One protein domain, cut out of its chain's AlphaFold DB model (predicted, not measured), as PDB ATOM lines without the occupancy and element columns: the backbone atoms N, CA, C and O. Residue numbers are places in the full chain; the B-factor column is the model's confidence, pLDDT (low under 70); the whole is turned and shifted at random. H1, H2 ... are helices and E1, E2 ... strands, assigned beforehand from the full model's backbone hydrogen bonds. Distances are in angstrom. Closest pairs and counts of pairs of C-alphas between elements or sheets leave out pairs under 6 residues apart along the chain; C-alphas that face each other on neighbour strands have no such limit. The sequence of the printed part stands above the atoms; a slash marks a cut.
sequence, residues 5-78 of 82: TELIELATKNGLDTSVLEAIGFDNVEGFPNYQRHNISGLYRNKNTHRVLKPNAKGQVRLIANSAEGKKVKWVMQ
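AT A GLANCE: This is residues 5 to 78 of the 82 residues of an uncharacterized protein of Vibrio orientalis CIP 102891 = ATCC 33934 (UniProt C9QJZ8). A small three-stranded sheet, E1 to E3, stands in the middle of a loose, drawn-out model, with the long hairpin of E4 and E5 beyond it at one end and the two short helices H1 and H2 leading away at the other. The printed part has 74 residues, with named elements in the order H1, H2, E1, E2, E3, E4, E5. The sheets, E1-E2-E3 and E4-E5, are antiparallel, and the class is mixed, helices and strands. The whole is loose, with a radius of gyration of the C-alphas of 15.5 A and spans of 47 by 32 by 19 A.

HOW THE PARTS SIT: H1, residues 5 to 13, and H2, residues 19 to 22, are close but not clearly touching; their closest C-alphas, of Ile 8 and Leu 21, are 6.6 A apart. Every O i to N i+4 pair in H1 is within hydrogen-bond range, while H2 is too short for such a pair. Neither helix is on the sheet of E1, residues 26 to 29, E2, residues 32 to 38, and E3, residues 44 to 46. These strands form a meander, each the antiparallel neighbour of the one before, with N 27 and O 37 at 2.9 A and N 36 and O 45 at 3.0 A. E4, residues 60 to 67, and E5, residues 70 to 77, form a hairpin at 160 degrees, with N 63 and O 74 at 2.8 A. The closest C-alphas of E2 and E4, of Phe 32 and Ala 65, are 5.2 A apart. E2 and E5 are only just apart, at 8.2 A.

IN THESE COORDINATES: H1 begins at C-alpha 5 (294.550, 164.258, 104.193) and is 12.3 A long; H2 measures 5.0 A. E1, E2 and E3 measure 9.2 A, 14.3 A and 7.1 A. E4 measures 22.4 A, and E5, 23.4 A, ends at C-alpha 77 (267.005, 175.080, 109.676).

THE WHOLE: The C-alphas of Asn 14 and Gly 70, the two farthest apart, are 48.6 A apart. The printed part has no cut. The link from E3 to E4, 13 residues, is long; the others are tight. Mean pLDDT of the printed part is 85.4, with residue 5 and residues 18 to 24 under 70.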
ATOM      1  N   THR A   5     293.513 164.167 105.227       69.88
ATOM      2  CA  THR A   5     294.550 164.258 104.193       69.88
ATOM      3  C   THR A   5     295.033 162.890 103.701       69.88
ATOM      4  O   THR A   5     295.081 162.664 102.497       69.88
ATOM      5  N   GLU A   6     295.305 161.943 104.602       72.44
ATOM      6  CA  GLU A   6     295.774 160.595 104.234       72.44
ATOM      7  C   GLU A   6     294.695 159.810 103.476       72.44
ATOM      8  O   GLU A   6     294.995 159.035 102.568       72.44
ATOM      9  N   LEU A   7     293.419 160.037 103.804       71.94
ATOM     10  CA  LEU A   7     292.292 159.413 103.107       71.94
ATOM     11  C   LEU A   7     292.089 159.995 101.700       71.94
ATOM     12  O   LEU A   7     291.761 159.245 100.781       71.94
ATOM     13  N   ILE A   8     292.324 161.299 101.513       73.38
ATOM     14  CA  ILE A   8     292.286 161.962 100.198       73.38
ATOM     15  C   ILE A   8     293.429 161.469  99.307       73.38
ATOM     16  O   ILE A   8     293.204 161.127  98.142       73.38
ATOM     17  N   GLU A   9     294.641 161.372  99.854       76.75
ATOM     18  CA  GLU A   9     295.800 160.843  99.131       76.75
ATOM     19  C   GLU A   9     295.580 159.382  98.718       76.75
ATOM     20  O   GLU A   9     295.838 159.009  97.570       76.75
ATOM     21  N   LEU A  10     295.026 158.562  99.616       78.75
ATOM     22  CA  LEU A  10     294.709 157.168  99.328       78.75
ATOM     23  C   LEU A  10     293.605 157.033  98.267       78.75
ATOM     24  O   LEU A  10     293.730 156.197  97.375       78.75
ATOM     25  N   ALA A  11     292.544 157.839  98.325       75.25
ATOM     26  CA  ALA A  11     291.473 157.805  97.328       75.25
ATOM     27  C   ALA A  11     291.968 158.226  95.940       75.25
ATOM     28  O   ALA A  11     291.719 157.510  94.971       75.25
ATOM     29  N   THR A  12     292.762 159.297  95.866       78.38
ATOM     30  CA  THR A  12     293.413 159.739  94.621       78.38
ATOM     31  C   THR A  12     294.295 158.633  94.040       78.38
ATOM     32  O   THR A  12     294.198 158.314  92.857       78.38
ATOM     33  N   LYS A  13     295.115 157.982  94.879       83.62
ATOM     34  CA  LYS A  13     295.995 156.878  94.463       83.62
ATOM     35  C   LYS A  13     295.226 155.670  93.918       83.62
ATOM     36  O   LYS A  13     295.750 154.956  93.068       83.62
ATOM     37  N   ASN A  14     294.004 155.445  94.394       84.56
ATOM     38  CA  ASN A  14     293.140 154.350  93.949       84.56
ATOM     39  C   ASN A  14     292.160 154.761  92.832       84.56
ATOM     40  O   ASN A  14     291.311 153.957  92.458       84.56
ATOM     41  N   GLY A  15     292.255 155.987  92.301       78.19
ATOM     42  CA  GLY A  15     291.359 156.478  91.248       78.19
ATOM     43  C   GLY A  15     289.902 156.635  91.696       78.19
ATOM     44  O   GLY A  15     288.998 156.593  90.865       78.19
ATOM     45  N   LEU A  16     289.664 156.772  93.003       75.81
ATOM     46  CA  LEU A  16     288.343 157.028  93.569       75.81
ATOM     47  C   LEU A  16     288.007 158.515  93.455       75.81
ATOM     48  O   LEU A  16     288.876 159.370  93.619       75.81
ATOM     49  N   ASP A  17     286.731 158.811  93.219       70.75
ATOM     50  CA  ASP A  17     286.234 160.181  93.149       70.75
ATOM     51  C   ASP A  17     286.387 160.890  94.507       70.75
ATOM     52  O   ASP A  17     285.658 160.631  95.471       70.75
ATOM     53  N   THR A  18     287.359 161.798  94.587       62.31
ATOM     54  CA  THR A  18     287.661 162.583  95.787       62.31
ATOM     55  C   THR A  18     286.595 163.630  96.094       62.31
ATOM     56  O   THR A  18     286.569 164.132  97.217       62.31
ATOM     57  N   SER A  19     285.668 163.907  95.170       62.31
ATOM     58  CA  SER A  19     284.542 164.828  95.385       62.31
ATOM     59  C   SER A  19     283.680 164.398  96.576       62.31
ATOM     60  O   SER A  19     283.150 165.228  97.312       62.31
ATOM     61  N   VAL A  20     283.582 163.084  96.820       55.84
ATOM     62  CA  VAL A  20     282.865 162.514  97.971       55.84
ATOM     63  C   VAL A  20     283.605 162.779  99.288       55.84
ATOM     64  O   VAL A  20     282.963 162.935 100.323       55.84
ATOM     65  N   LEU A  21     284.940 162.869  99.261       55.34
ATOM     66  CA  LEU A  21     285.769 163.193 100.428       55.34
ATOM     67  C   LEU A  21     285.793 164.703 100.718       55.34
ATOM     68  O   LEU A  21     285.740 165.105 101.880       55.34
ATOM     69  N   GLU A  22     285.798 165.544  99.681       54.59
ATOM     70  CA  GLU A  22     285.599 166.995  99.817       54.59
ATOM     71  C   GLU A  22     284.187 167.324 100.338       54.59
ATOM     72  O   GLU A  22     284.001 168.251 101.131       54.59
ATOM     73  N   ALA A  23     283.193 166.493 100.007       57.62
ATOM     74  CA  ALA A  23     281.834 166.585 100.536       57.62
ATOM     75  C   ALA A  23     281.710 166.260 102.039       57.62
ATOM     76  O   ALA A  23     280.635 166.442 102.602       57.62
ATOM     77  N   ILE A  24     282.777 165.846 102.731       67.12
ATOM     78  CA  ILE A  24     282.790 165.600 104.192       67.12
ATOM     79  C   ILE A  24     283.252 166.854 104.968       67.12
ATOM     80  O   ILE A  24     283.704 166.787 106.113       67.12
ATOM     81  N   GLY A  25     283.187 168.016 104.316       80.31
ATOM     82  CA  GLY A  25     283.688 169.290 104.811       80.31
ATOM     83  C   GLY A  25     282.623 170.258 105.321       80.31
ATOM     84  O   GLY A  25     281.429 169.967 105.429       80.31
ATOM     85  N   PHE A  26     283.104 171.450 105.666       87.75
ATOM     86  CA  PHE A  26     282.301 172.597 106.067       87.75
ATOM     87  C   PHE A  26     282.474 173.722 105.042       87.75
ATOM     88  O   PHE A  26     283.538 174.344 105.005       87.75
ATOM     89  N   ASP A  27     281.416 174.048 104.304       91.25
ATOM     90  CA  ASP A  27     281.434 175.118 103.303       91.25
ATOM     91  C   ASP A  27     280.998 176.455 103.889       91.25
ATOM     92  O   ASP A  27     280.152 176.516 104.785       91.25
ATOM     93  N   ASN A  28     281.569 177.553 103.388       93.56
ATOM     94  CA  ASN A  28     281.191 178.895 103.829       93.56
ATOM     95  C   ASN A  28     279.729 179.187 103.470       93.56
ATOM     96  O   ASN A  28     279.268 178.895 102.369       93.56
ATOM     97  N   VAL A  29     279.007 179.827 104.388       93.50
ATOM     98  CA  VAL A  29     277.629 180.243 104.124       93.50
ATOM     99  C   VAL A  29     277.634 181.578 103.382       93.50
ATOM    100  O   VAL A  29     278.151 182.579 103.880       93.50
ATOM    101  N   GLU A  30     277.020 181.605 102.202       91.50
ATOM    102  CA  GLU A  30     276.935 182.797 101.358       91.50
ATOM    103  C   GLU A  30     276.314 183.994 102.100       91.50
ATOM    104  O   GLU A  30     275.255 183.896 102.728       91.50
ATOM    105  N   GLY A  31     276.994 185.144 102.055       90.88
ATOM    106  CA  GLY A  31     276.590 186.361 102.766       90.88
ATOM    107  C   GLY A  31     276.736 186.295 104.293       90.88
ATOM    108  O   GLY A  31     276.337 187.237 104.976       90.88
ATOM    109  N   PHE A  32     277.299 185.209 104.833       94.56
ATOM    110  CA  PHE A  32     277.533 184.979 106.260       94.56
ATOM    111  C   PHE A  32     278.954 184.427 106.492       94.56
ATOM    112  O   PHE A  32     279.113 183.286 106.928       94.56
ATOM    113  N   PRO A  33     280.007 185.238 106.260       92.38
ATOM    114  CA  PRO A  33     281.402 184.776 106.172       92.38
ATOM    115  C   PRO A  33     281.956 184.141 107.459       92.38
ATOM    116  O   PRO A  33     282.927 183.389 107.418       92.38
ATOM    117  N   ASN A  34     281.329 184.415 108.605       94.69
ATOM    118  CA  ASN A  34     281.703 183.849 109.902       94.69
ATOM    119  C   ASN A  34     281.131 182.449 110.155       94.69
ATOM    120  O   ASN A  34     281.344 181.896 111.236       94.69
ATOM    121  N   TYR A  35     280.380 181.884 109.213       95.75
ATOM    122  CA  TYR A  35     279.688 180.618 109.399       95.75
ATOM    123  C   TYR A  35     280.009 179.644 108.284       95.75
ATOM    124  O   TYR A  35     280.195 180.023 107.128       95.75
ATOM    125  N   GLN A  36     280.020 178.372 108.658       95.00
ATOM    126  CA  GLN A  36     280.115 177.272 107.718       95.00
ATOM    127  C   GLN A  36     279.003 176.260 107.972       95.00
ATOM    128  O   GLN A  36     278.550 176.123 109.111       95.00
ATOM    129  N   ARG A  37     278.593 175.540 106.929       93.56
ATOM    130  CA  ARG A  37     277.636 174.437 106.992       93.56
ATOM    131  C   ARG A  37     278.351 173.137 106.652       93.56
ATOM    132  O   ARG A  37     279.054 173.076 105.658       93.56
ATOM    133  N   HIS A  38     278.159 172.111 107.470       89.88
ATOM    134  CA  HIS A  38     278.635 170.770 107.173       89.88
ATOM    135  C   HIS A  38     277.822 170.184 106.022       89.88
ATOM    136  O   HIS A  38     276.587 170.173 106.079       89.88
ATOM    137  N   ASN A  39     278.511 169.683 105.008       85.56
ATOM    138  CA  ASN A  39     277.903 169.304 103.738       85.56
ATOM    139  C   ASN A  39     276.991 168.075 103.867       85.56
ATOM    140  O   ASN A  39     275.924 168.041 103.258       85.56
ATOM    141  N   ILE A  40     277.330 167.133 104.755       83.75
ATOM    142  CA  ILE A  40     276.527 165.921 104.998       83.75
ATOM    143  C   ILE A  40     275.452 166.165 106.058       83.75
ATOM    144  O   ILE A  40     274.262 165.982 105.823       83.75
ATOM    145  N   SER A  41     275.864 166.585 107.258       83.12
ATOM    146  CA  SER A  41     274.940 166.670 108.400       83.12
ATOM    147  C   SER A  41     274.109 167.949 108.419       83.12
ATOM    148  O   SER A  41     273.192 168.060 109.219       83.12
ATOM    149  N   GLY A  42     274.431 168.955 107.602       88.00
ATOM    150  CA  GLY A  42     273.745 170.245 107.628       88.00
ATOM    151  C   GLY A  42     273.943 171.045 108.921       88.00
ATOM    152  O   GLY A  42     273.209 172.005 109.151       88.00
ATOM    153  N   LEU A  43     274.913 170.672 109.765       91.62
ATOM    154  CA  LEU A  43     275.266 171.419 110.972       91.62
ATOM    155  C   LEU A  43     275.937 172.740 110.608       91.62
ATOM    156  O   LEU A  43     276.880 172.777 109.827       91.62
ATOM    157  N   TYR A  44     275.503 173.821 111.232       94.25
ATOM    158  CA  TYR A  44     276.149 175.117 111.141       94.25
ATOM    159  C   TYR A  44     277.137 175.281 112.289       94.25
ATOM    160  O   TYR A  44     276.838 174.984 113.445       94.25
ATOM    161  N   ARG A  45     278.310 175.830 111.989       94.12
ATOM    162  CA  ARG A  45     279.292 176.238 112.995       94.12
ATOM    163  C   ARG A  45     279.792 177.643 112.727       94.12
ATOM    164  O   ARG A  45     279.728 178.138 111.604       94.12
ATOM    165  N   ASN A  46     280.331 178.274 113.757       95.00
ATOM    166  CA  ASN A  46     281.134 179.471 113.583       95.00
ATOM    167  C   ASN A  46     282.518 179.077 113.032       95.00
ATOM    168  O   ASN A  46     283.187 178.225 113.614       95.00
ATOM    169  N   LYS A  47     282.939 179.694 111.925       93.31
ATOM    170  CA  LYS A  47     284.203 179.410 111.229       93.31
ATOM    171  C   LYS A  47     285.428 179.655 112.111       93.31
ATOM    172  O   LYS A  47     286.355 178.862 112.084       93.31
ATOM    173  N   ASN A  48     285.405 180.727 112.903       91.06
ATOM    174  CA  ASN A  48     286.567 181.198 113.662       91.06
ATOM    175  C   ASN A  48     286.757 180.433 114.977       91.06
ATOM    176  O   ASN A  48     287.873 180.254 115.443       91.06
ATOM    177  N   THR A  49     285.657 180.004 115.600       92.88
ATOM    178  CA  THR A  49     285.685 179.306 116.902       92.88
ATOM    179  C   THR A  49     285.424 177.810 116.788       92.88
ATOM    180  O   THR A  49     285.458 177.107 117.793       92.88
ATOM    181  N   HIS A  50     285.082 177.329 115.590       90.69
ATOM    182  CA  HIS A  50     284.653 175.960 115.295       90.69
ATOM    183  C   HIS A  50     283.463 175.450 116.132       90.69
ATOM    184  O   HIS A  50     283.102 174.277 116.047       90.69
ATOM    185  N   ARG A  51     282.796 176.321 116.902       91.88
ATOM    186  CA  ARG A  51     281.638 175.967 117.732       91.88
ATOM    187  C   ARG A  51     280.408 175.730 116.863       91.88
ATOM    188  O   ARG A  51     280.007 176.620 116.109       91.88
ATOM    189  N   VAL A  52     279.789 174.559 117.009       92.81
ATOM    190  CA  VAL A  52     278.497 174.231 116.389       92.81
ATOM    191  C   VAL A  52     277.402 175.096 117.012       92.81
ATOM    192  O   VAL A  52     277.359 175.294 118.228       92.81
ATOM    193  N   LEU A  53     276.526 175.650 116.178       93.50
ATOM    194  CA  LEU A  53     275.437 176.499 116.635       93.50
ATOM    195  C   LEU A  53     274.352 175.658 117.304       93.50
ATOM    196  O   LEU A  53     273.936 174.622 116.789       93.50
ATOM    197  N   LYS A  54     273.852 176.134 118.443       92.50
ATOM    198  CA  LYS A  54     272.730 175.495 119.129       92.50
ATOM    199  C   LYS A  54     271.411 175.928 118.474       92.50
ATOM    200  O   LYS A  54     271.155 177.134 118.417       92.50
ATOM    201  N   PRO A  55     270.576 174.990 117.994       93.75
ATOM    202  CA  PRO A  55     269.276 175.334 117.445       93.75
ATOM    203  C   PRO A  55     268.312 175.778 118.553       93.75
ATOM    204  O   PRO A  55     268.427 175.370 119.711       93.75
ATOM    205  N   ASN A  56     267.349 176.621 118.190       93.38
ATOM    206  CA  ASN A  56     266.227 176.987 119.049       93.38
ATOM    207  C   ASN A  56     265.192 175.843 119.131       93.38
ATOM    208  O   ASN A  56     265.348 174.795 118.504       93.38
ATOM    209  N   ALA A  57     264.093 176.062 119.862       91.62
ATOM    210  CA  ALA A  57     263.015 175.077 120.005       91.62
ATOM    211  C   ALA A  57     262.363 174.650 118.669       91.62
ATOM    212  O   ALA A  57     261.776 173.577 118.592       91.62
ATOM    213  N   LYS A  58     262.489 175.463 117.611       91.19
ATOM    214  CA  LYS A  58     262.002 175.171 116.253       91.19
ATOM    215  C   LYS A  58     263.057 174.497 115.362       91.19
ATOM    216  O   LYS A  58     262.821 174.334 114.172       91.19
ATOM    217  N   GLY A  59     264.232 174.149 115.893       91.81
ATOM    218  CA  GLY A  59     265.323 173.563 115.105       91.81
ATOM    219  C   GLY A  59     266.109 174.577 114.262       91.81
ATOM    220  O   GLY A  59     266.866 174.188 113.378       91.81
ATOM    221  N   GLN A  60     265.940 175.879 114.507       95.12
ATOM    222  CA  GLN A  60     266.568 176.933 113.708       95.12
ATOM    223  C   GLN A  60     267.792 177.522 114.407       95.12
ATOM    224  O   GLN A  60     267.793 177.713 115.624       95.12
ATOM    225  N   VAL A  61     268.798 177.910 113.628       95.44
ATOM    226  CA  VAL A  61     269.962 178.674 114.096       95.44
ATOM    227  C   VAL A  61     269.968 180.069 113.481       95.44
ATOM    228  O   VAL A  61     269.494 180.276 112.362       95.44
ATOM    229  N   ARG A  62     270.498 181.041 114.230       95.69
ATOM    230  CA  ARG A  62     270.608 182.435 113.793       95.69
ATOM    231  C   ARG A  62     272.004 182.714 113.250       95.69
ATOM    232  O   ARG A  62     272.980 182.611 113.992       95.69
ATOM    233  N   LEU A  63     272.081 183.141 111.996       95.31
ATOM    234  CA  LEU A  63     273.297 183.637 111.359       95.31
ATOM    235  C   LEU A  63     273.289 185.166 111.370       95.31
ATOM    236  O   LEU A  63     272.253 185.786 111.112       95.31
ATOM    237  N   ILE A  64     274.433 185.771 111.689       94.06
ATOM    238  CA  ILE A  64     274.590 187.227 111.777       94.06
ATOM    239  C   ILE A  64     275.852 187.652 111.032       94.06
ATOM    240  O   ILE A  64     276.958 187.279 111.417       94.06
ATOM    241  N   ALA A  65     275.696 188.471 110.000       92.38
ATOM    242  CA  ALA A  65     276.815 189.123 109.336       92.38
ATOM    243  C   ALA A  65     276.746 190.629 109.582       92.38
ATOM    244  O   ALA A  65     275.672 191.224 109.513       92.38
ATOM    245  N   ASN A  66     277.901 191.226 109.854       87.81
ATOM    246  CA  ASN A  66     278.069 192.671 109.817       87.81
ATOM    247  C   ASN A  66     278.772 192.983 108.492       87.81
ATOM    248  O   ASN A  66     279.859 192.457 108.251       87.81
ATOM    249  N   SER A  67     278.141 193.773 107.629       76.75
ATOM    250  CA  SER A  67     278.741 194.315 106.409       76.75
ATOM    251  C   SER A  67     278.824 195.839 106.505       76.75
ATOM    252  O   SER A  67     278.258 196.445 107.417       76.75
ATOM    253  N   ALA A  68     279.519 196.463 105.552       75.75
ATOM    254  CA  ALA A  68     279.541 197.920 105.411       75.75
ATOM    255  C   ALA A  68     278.127 198.517 105.225       75.75
ATOM    256  O   ALA A  68     277.867 199.636 105.649       75.75
ATOM    257  N   GLU A  69     277.207 197.738 104.653       78.69
ATOM    258  CA  GLU A  69     275.798 198.090 104.420       78.69
ATOM    259  C   GLU A  69     274.898 197.869 105.654       78.69
ATOM    260  O   GLU A  69     273.707 198.173 105.620       78.69
ATOM    261  N   GLY A  70     275.442 197.327 106.753       85.19
ATOM    262  CA  GLY A  70     274.728 197.112 108.011       85.19
ATOM    263  C   GLY A  70     274.681 195.652 108.472       85.19
ATOM    264  O   GLY A  70     275.497 194.805 108.109       85.19
ATOM    265  N   LYS A  71     273.726 195.349 109.356       90.50
ATOM    266  CA  LYS A  71     273.594 194.029 109.986       90.50
ATOM    267  C   LYS A  71     272.615 193.149 109.214       90.50
ATOM    268  O   LYS A  71     271.413 193.409 109.211       90.50
ATOM    269  N   LYS A  72     273.102 192.037 108.662       92.75
ATOM    270  CA  LYS A  72     272.282 190.991 108.040       92.75
ATOM    271  C   LYS A  72     272.007 189.872 109.041       92.75
ATOM    272  O   LYS A  72     272.925 189.350 109.676       92.75
ATOM    273  N   VAL A  73     270.743 189.475 109.171       93.31
ATOM    274  CA  VAL A  73     270.315 188.373 110.046       93.31
ATOM    275  C   VAL A  73     269.492 187.375 109.241       93.31
ATOM    276  O   VAL A  73     268.598 187.772 108.499       93.31
ATOM    277  N   LYS A  74     269.774 186.078 109.395       94.62
ATOM    278  CA  LYS A  74     268.993 184.996 108.777       94.62
ATOM    279  C   LYS A  74     268.798 183.847 109.759       94.62
ATOM    280  O   LYS A  74     269.732 183.465 110.461       94.62
ATOM    281  N   TRP A  75     267.591 183.294 109.788       95.50
ATOM    282  CA  TRP A  75     267.291 182.041 110.477       95.50
ATOM    283  C   TRP A  75     267.309 180.900 109.466       95.50
ATOM    284  O   TRP A  75     266.700 181.010 108.402       95.50
ATOM    285  N   VAL A  76     268.023 179.824 109.778       93.94
ATOM    286  CA  VAL A  76     268.135 178.640 108.914       93.94
ATOM    287  C   VAL A  76     267.834 177.383 109.715       93.94
ATOM    288  O   VAL A  76     268.140 177.322 110.905       93.94
ATOM    289  N   MET A  77     267.215 176.395 109.071       93.44
ATOM    290  CA  MET A  77     267.005 175.080 109.676       93.44
ATOM    291  C   MET A  77     268.349 174.377 109.813       93.44
ATOM    292  O   MET A  77     269.123 174.324 108.859       93.44
ATOM    293  N   GLN A  78     268.611 173.828 110.992       89.06
ATOM    294  CA  GLN A  78     269.747 172.954 111.219       89.06
ATOM    295  C   GLN A  78     269.225 171.545 111.467       89.06
ATOM    296  O   GLN A  78     268.240 171.371 112.189       89.06
TER     297      GLN A  78